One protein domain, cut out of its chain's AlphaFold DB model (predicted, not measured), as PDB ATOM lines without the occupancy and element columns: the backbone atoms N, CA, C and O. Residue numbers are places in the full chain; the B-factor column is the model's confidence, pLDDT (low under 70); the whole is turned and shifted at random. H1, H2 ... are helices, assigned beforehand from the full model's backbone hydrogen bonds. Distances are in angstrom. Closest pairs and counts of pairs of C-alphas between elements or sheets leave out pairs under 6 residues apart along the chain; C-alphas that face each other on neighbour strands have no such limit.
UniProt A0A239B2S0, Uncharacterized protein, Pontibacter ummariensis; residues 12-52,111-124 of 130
ATOM      1  N   LYS A  12      46.090  -7.330  34.319       92.00
ATOM      2  CA  LYS A  12      45.699  -6.348  33.292       92.00
ATOM      3  C   LYS A  12      44.961  -5.145  33.882       92.00
ATOM      4  O   LYS A  12      45.035  -4.056  33.325       92.00
ATOM      5  N   THR A  13      44.268  -5.360  34.997       91.75
ATOM      6  CA  THR A  13      43.443  -4.363  35.673       91.75
ATOM      7  C   THR A  13      43.775  -4.367  37.153       91.75
ATOM      8  O   THR A  13      43.926  -5.430  37.756       91.75
ATOM      9  N   LEU A  14      43.882  -3.170  37.721       90.94
ATOM     10  CA  LEU A  14      44.067  -2.943  39.143       90.94
ATOM     11  C   LEU A  14      43.000  -1.969  39.639       90.94
ATOM     12  O   LEU A  14      42.637  -1.017  38.949       90.94
ATOM     13  N   PHE A  15      42.527  -2.206  40.851       88.00
ATOM     14  CA  PHE A  15      41.510  -1.438  41.539       88.00
ATOM     15  C   PHE A  15      42.146  -0.654  42.682       88.00
ATOM     16  O   PHE A  15      43.077  -1.118  43.339       88.00
ATOM     17  N   LYS A  16      41.621   0.547  42.921       86.56
ATOM     18  CA  LYS A  16      41.915   1.355  44.104       86.56
ATOM     19  C   LYS A  16      40.644   1.402  44.936       86.56
ATOM     20  O   LYS A  16      39.641   1.905  44.431       86.56
ATOM     21  N   TYR A  17      40.702   0.913  46.170       84.19
ATOM     22  CA  TYR A  17      39.590   1.006  47.114       84.19
ATOM     23  C   TYR A  17      39.335   2.452  47.507       84.19
ATOM     24  O   TYR A  17      40.267   3.257  47.615       84.19
ATOM     25  N   ARG A  18      38.052   2.793  47.625       82.62
ATOM     26  CA  ARG A  18      37.586   4.158  47.841       82.62
ATOM     27  C   ARG A  18      36.338   4.134  48.695       82.62
ATOM     28  O   ARG A  18      35.376   3.448  48.377       82.62
ATOM     29  N   ASP A  19      36.347   4.980  49.704       85.19
ATOM     30  CA  ASP A  19      35.143   5.421  50.385       85.19
ATOM     31  C   ASP A  19      34.562   6.665  49.688       85.19
ATOM     32  O   ASP A  19      35.283   7.641  49.463       85.19
ATOM     33  N   TRP A  20      33.267   6.631  49.357       87.69
ATOM     34  CA  TRP A  20      32.528   7.765  48.795       87.69
ATOM     35  C   TRP A  20      32.414   8.939  49.772       87.69
ATOM     36  O   TRP A  20      32.312  10.091  49.342       87.69
ATOM     37  N   SER A  21      32.431   8.665  51.079       90.56
ATOM     38  CA  SER A  21      32.366   9.698  52.113       90.56
ATOM     39  C   SER A  21      33.627  10.577  52.120       90.56
ATOM     40  O   SER A  21      33.534  11.785  52.361       90.56
ATOM     41  N   ASN A  22      34.777  10.010  51.735       88.44
ATOM     42  CA  ASN A  22      36.066  10.690  51.683       88.44
ATOM     43  C   ASN A  22      36.170  11.608  50.451       88.44
ATOM     44  O   ASN A  22      36.172  11.167  49.298       88.44
ATOM     45  N   GLU A  23      36.302  12.913  50.693       91.75
ATOM     46  CA  GLU A  23      36.388  13.924  49.638       91.75
ATOM     47  C   GLU A  23      37.600  13.727  48.719       91.75
ATOM     48  O   GLU A  23      37.474  13.856  47.499       91.75
ATOM     49  N   ASN A  24      38.749  13.330  49.270       90.12
ATOM     50  CA  ASN A  24      39.963  13.117  48.487       90.12
ATOM     51  C   ASN A  24      39.803  11.962  47.489       90.12
ATOM     52  O   ASN A  24      40.321  12.021  46.375       90.12
ATOM     53  N   HIS A  25      39.030  10.931  47.841       90.62
ATOM     54  CA  HIS A  25      38.710   9.846  46.912       90.62
ATOM     55  C   HIS A  25      37.798  10.301  45.770       90.62
ATOM     56  O   HIS A  25      37.953   9.832  44.638       90.62
ATOM     57  N   ARG A  26      36.867  11.228  46.034       90.94
ATOM     58  CA  ARG A  26      35.985  11.791  44.999       90.94
ATOM     59  C   ARG A  26      36.748  12.675  44.016       90.94
ATOM     60  O   ARG A  26      36.471  12.605  42.819       90.94
ATOM     61  N   ARG A  27      37.745  13.431  44.491       93.19
ATOM     62  CA  ARG A  27      38.602  14.290  43.649       93.19
ATOM     63  C   ARG A  27      39.334  13.522  42.551       93.19
ATOM     64  O   ARG A  27      39.579  14.075  41.482       93.19
ATOM     65  N   LEU A  28      39.586  12.227  42.738       88.50
ATOM     66  CA  LEU A  28      40.112  11.376  41.671       88.50
ATOM     67  C   LEU A  28      39.152  11.269  40.482       88.50
ATOM     68  O   LEU A  28      39.588  11.311  39.337       88.50
ATOM     69  N   ILE A  29      37.848  11.166  40.735       86.81
ATOM     70  CA  ILE A  29      36.828  11.057  39.685       86.81
ATOM     71  C   ILE A  29      36.522  12.432  39.087       86.81
ATOM     72  O   ILE A  29      36.452  12.563  37.868       86.81
ATOM     73  N   SER A  30      36.337  13.452  39.931       91.50
ATOM     74  CA  SER A  30      35.902  14.776  39.476       91.50
ATOM     75  C   SER A  30      37.036  15.610  38.876       91.50
ATOM     76  O   SER A  30      36.807  16.349  37.923       91.50
ATOM     77  N   ASN A  31      38.252  15.477  39.416       94.38
ATOM     78  CA  ASN A  31      39.387  16.354  39.110       94.38
ATOM     79  C   ASN A  31      40.596  15.593  38.540       94.38
ATOM     80  O   ASN A  31      41.612  16.215  38.249       94.38
ATOM     81  N   GLN A  32      40.509  14.264  38.385       89.50
ATOM     82  CA  GLN A  32      41.617  13.412  37.922       89.50
ATOM     83  C   GLN A  32      42.861  13.464  38.828       89.50
ATOM     84  O   GLN A  32      43.987  13.249  38.382       89.50
ATOM     85  N   GLU A  33      42.663  13.717  40.122       90.81
ATOM     86  CA  GLU A  33      43.740  13.785  41.112       90.81
ATOM     87  C   GLU A  33      43.958  12.430  41.798       90.81
ATOM     88  O   GLU A  33      43.047  11.849  42.386       90.81
ATOM     89  N   ILE A  34      45.184  11.908  41.766       86.88
ATOM     90  CA  ILE A  34      45.501  10.655  42.460       86.88
ATOM     91  C   ILE A  34      45.693  10.940  43.952       86.88
ATOM     92  O   ILE A  34      46.604  11.670  44.337       86.88
ATOM     93  N   TYR A  35      44.862  10.317  44.788       88.31
ATOM     94  CA  TYR A  35      45.008  10.366  46.240       88.31
ATOM     95  C   TYR A  35      45.960   9.283  46.749       88.31
ATOM     96  O   TYR A  35      45.800   8.094  46.447       88.31
ATOM     97  N   PHE A  36      46.913   9.704  47.574       89.38
ATOM     98  CA  PHE A  36      47.809   8.822  48.303       89.38
ATOM     99  C   PHE A  36      47.441   8.873  49.792       89.38
ATOM    100  O   PHE A  36      47.757   9.873  50.434       89.38
ATOM    101  N   PRO A  37      46.771   7.843  50.342       87.75
ATOM    102  CA  PRO A  37      46.512   7.770  51.776       87.75
ATOM    103  C   PRO A  37      47.821   7.785  52.563       87.75
ATOM    104  O   PRO A  37      48.818   7.185  52.140       87.75
ATOM    105  N   LYS A  38      47.801   8.449  53.717       88.38
ATOM    106  CA  LYS A  38      48.872   8.318  54.708       88.38
ATOM    107  C   LYS A  38      48.849   6.905  55.311       88.38
ATOM    108  O   LYS A  38      47.793   6.269  55.300       88.38
ATOM    109  N   PRO A  39      49.974   6.398  55.835       85.19
ATOM    110  CA  PRO A  39      50.021   5.116  56.530       85.19
ATOM    111  C   PRO A  39      48.906   4.913  57.565       85.19
ATOM    112  O   PRO A  39      48.292   3.852  57.580       85.19
ATOM    113  N   SER A  40      48.549   5.939  58.347       84.31
ATOM    114  CA  SER A  40      47.446   5.825  59.314       84.31
ATOM    115  C   SER A  40      46.022   5.802  58.771       84.31
ATOM    116  O   SER A  40      45.112   5.535  59.549       84.31
ATOM    117  N   ASP A  41      45.807   6.034  57.476       84.06
ATOM    118  CA  ASP A  41      44.477   5.913  56.860       84.06
ATOM    119  C   ASP A  41      44.126   4.456  56.498       84.06
ATOM    120  O   ASP A  41      43.013   4.194  56.038       84.06
ATOM    121  N   PHE A  42      45.062   3.511  56.638       81.56
ATOM    122  CA  PHE A  42      44.824   2.108  56.301       81.56
ATOM    123  C   PHE A  42      43.964   1.415  57.362       81.56
ATOM    124  O   PHE A  42      44.091   1.667  58.559       81.56
ATOM    125  N   ASN A  43      43.096   0.512  56.900       75.88
ATOM    126  CA  ASN A  43      42.194  -0.248  57.766       75.88
ATOM    127  C   ASN A  43      42.945  -1.218  58.692       75.88
ATOM    128  O   ASN A  43      42.489  -1.482  59.806       75.88
ATOM    129  N   ASP A  44      44.087  -1.748  58.243       74.69
ATOM    130  CA  ASP A  44      44.932  -2.630  59.044       74.69
ATOM    131  C   ASP A  44      45.979  -1.803  59.822       74.69
ATOM    132  O   ASP A  44      46.824  -1.147  59.208       74.69
ATOM    133  N   PRO A  45      45.991  -1.839  61.170       71.12
ATOM    134  CA  PRO A  45      46.989  -1.131  61.975       71.12
ATOM    135  C   PRO A  45      48.427  -1.643  61.776       71.12
ATOM    136  O   PRO A  45      49.377  -0.974  62.194       71.12
ATOM    137  N   PHE A  46      48.607  -2.818  61.171       73.12
ATOM    138  CA  PHE A  46      49.904  -3.364  60.785       73.12
ATOM    139  C   PHE A  46      50.325  -2.947  59.367       73.12
ATOM    140  O   PHE A  46      51.501  -3.088  59.028       73.12
ATOM    141  N   ASP A  47      49.434  -2.363  58.564       73.62
ATOM    142  CA  ASP A  47      49.784  -1.833  57.248       73.62
ATOM    143  C   ASP A  47      50.255  -0.381  57.357       73.62
ATOM    144  O   ASP A  47      49.516   0.541  57.684       73.62
ATOM    145  N   GLY A  48      51.544  -0.162  57.091       71.00
ATOM    146  CA  GLY A  48      52.146   1.172  57.003       71.00
ATOM    147  C   GLY A  48      52.518   1.827  58.340       71.00
ATOM    148  O   GLY A  48      53.430   2.648  58.360       71.00
ATOM    149  N   ASN A  49      51.905   1.424  59.454       74.38
ATOM    150  CA  ASN A  49      52.090   2.055  60.770       74.38
ATOM    151  C   ASN A  49      53.058   1.334  61.723       74.38
ATOM    152  O   ASN A  49      53.084   1.610  62.925       74.38
ATOM    153  N   ILE A  50      53.870   0.401  61.222       77.25
ATOM    154  CA  ILE A  50      54.777  -0.374  62.075       77.25
ATOM    155  C   ILE A  50      56.004   0.479  62.450       77.25
ATOM    156  O   ILE A  50      56.818   0.789  61.577       77.25
ATOM    157  N   PRO A  51      56.210   0.808  63.741       82.56
ATOM    158  CA  PRO A  51      57.386   1.550  64.180       82.56
ATOM    159  C   PRO A  51      58.657   0.729  63.994       82.56
ATOM    160  O   PRO A  51      58.707  -0.456  64.351       82.56
ATOM    161  N   VAL A  52      59.726   1.376  63.530       84.56
ATOM    162  CA  VAL A  52      61.009   0.689  63.378       84.56
ATOM    163  C   VAL A  52      61.604   0.367  64.756       84.56
ATOM    164  O   VAL A  52      61.709   1.212  65.651       84.56
ATOM    165  N   LYS A 111      55.061  12.163  62.033       87.69
ATOM    166  CA  LYS A 111      55.911  12.780  61.020       87.69
ATOM    167  C   LYS A 111      55.882  11.976  59.723       87.69
ATOM    168  O   LYS A 111      55.748  12.595  58.671       87.69
ATOM    169  N   TRP A 112      55.993  10.647  59.775       86.00
ATOM    170  CA  TRP A 112      55.901   9.783  58.595       86.00
ATOM    171  C   TRP A 112      54.574   9.975  57.855       86.00
ATOM    172  O   TRP A 112      54.597  10.174  56.642       86.00
ATOM    173  N   ASP A 113      53.456  10.044  58.579       87.81
ATOM    174  CA  ASP A 113      52.128  10.326  58.022       87.81
ATOM    175  C   ASP A 113      52.042  11.648  57.253       87.81
ATOM    176  O   ASP A 113      51.284  11.763  56.294       87.81
ATOM    177  N   SER A 114      52.827  12.651  57.652       87.88
ATOM    178  CA  SER A 114      52.840  13.958  56.984       87.88
ATOM    179  C   SER A 114      53.667  13.998  55.692       87.88
ATOM    180  O   SER A 114      53.521  14.934  54.907       87.88
ATOM    181  N   ILE A 115      54.550  13.015  55.469       89.75
ATOM    182  CA  ILE A 115      55.504  13.019  54.344       89.75
ATOM    183  C   ILE A 115      55.353  11.820  53.402       89.75
ATOM    184  O   ILE A 115      55.801  11.896  52.258       89.75
ATOM    185  N   ILE A 116      54.759  10.718  53.863       87.88
ATOM    186  CA  ILE A 116      54.557   9.499  53.078       87.88
ATOM    187  C   ILE A 116      53.102   9.416  52.625       87.88
ATOM    188  O   ILE A 116      52.178   9.489  53.427       87.88
ATOM    189  N   GLY A 117      52.923   9.163  51.331       88.56
ATOM    190  CA  GLY A 117      51.662   8.720  50.754       88.56
ATOM    191  C   GLY A 117      51.831   7.352  50.092       88.56
ATOM    192  O   GLY A 117      52.813   7.119  49.384       88.56
ATOM    193  N   LEU A 118      50.881   6.441  50.307       87.44
ATOM    194  CA  LEU A 118      50.961   5.053  49.848       87.44
ATOM    195  C   LEU A 118      50.021   4.768  48.668       87.44
ATOM    196  O   LEU A 118      48.796   4.881  48.758       87.44
ATOM    197  N   LEU A 119      50.582   4.301  47.550       88.75
ATOM    198  CA  LEU A 119      49.795   3.784  46.429       88.75
ATOM    199  C   LEU A 119      49.471   2.300  46.637       88.75
ATOM    200  O   LEU A 119      50.205   1.429  46.186       88.75
ATOM    201  N   SER A 120      48.351   2.024  47.301       84.88
ATOM    202  CA  SER A 120      47.786   0.668  47.378       84.88
ATOM    203  C   SER A 120      46.840   0.389  46.206       84.88
ATOM    204  O   SER A 120      45.942   1.197  45.961       84.88
ATOM    205  N   LEU A 121      47.053  -0.720  45.492       88.19
ATOM    206  CA  LEU A 121      46.256  -1.197  44.358       88.19
ATOM    207  C   LEU A 121      46.056  -2.716  44.458       88.19
ATOM    208  O   LEU A 121      46.957  -3.434  44.884       88.19
ATOM    209  N   SER A 122      44.909  -3.211  43.992       88.19
ATOM    210  CA  SER A 122      44.511  -4.620  44.094       88.19
ATOM    211  C   SER A 122      44.081  -5.201  42.758       88.19
ATOM    212  O   SER A 122      43.436  -4.520  41.972       88.19
ATOM    213  N   ALA A 123      44.368  -6.475  42.498       90.44
ATOM    214  CA  ALA A 123      43.754  -7.189  41.372       90.44
ATOM    215  C   ALA A 123      42.327  -7.678  41.693       90.44
ATOM    216  O   ALA A 123      41.554  -7.975  40.784       90.44
ATOM    217  N   VAL A 124      41.981  -7.762  42.979       89.06
ATOM    218  CA  VAL A 124      40.650  -8.142  43.466       89.06
ATOM    219  C   VAL A 124      39.837  -6.855  43.647       89.06
ATOM    220  O   VAL A 124      40.381  -5.916  44.213       89.06
TER     221      VAL A 124
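AT A GLANCE: This is residues 12 to 52 and 111 to 124 of the 130 residues of an uncharacterized protein of Pontibacter ummariensis (UniProt A0A239B2S0). There is little regular structure: two short helices, H1 near one end of the longest axis and H2 toward the other, set apart along a winding backbone, with residues 12 to 22 and 116 to 124 running off the helices to the same side. The printed part has 55 residues, 14 of them in named elements, H1 then H2; the class is all helix. It is only just loose, close to compact, with a radius of gyration of the C-alphas of 12.3 A and spans of 36 by 25 by 18 A.

HOW THE PARTS SIT: Look first at H1, residues 23 to 31, where 3 of 5 O i to N i+4 pairs are within hydrogen-bond range. H2, residues 111 to 115, has its pair within range. The two are apart, with no C-alpha of one within 8 A of the other.

IN THESE COORDINATES: Find C-alpha 23 at (36.388, 13.924, 49.638); H1 runs 11.2 A to C-alpha 31. H2 ends at C-alpha 115, (55.504, 13.019, 54.344).

THE WHOLE: The C-alphas farthest apart, Ser 30 and Val 52, are 37.4 A apart. Residues 53 to 110 are not printed; C-alphas 52 and 111 are 13.3 A apart across the cut. No printed residue has a pLDDT under 70.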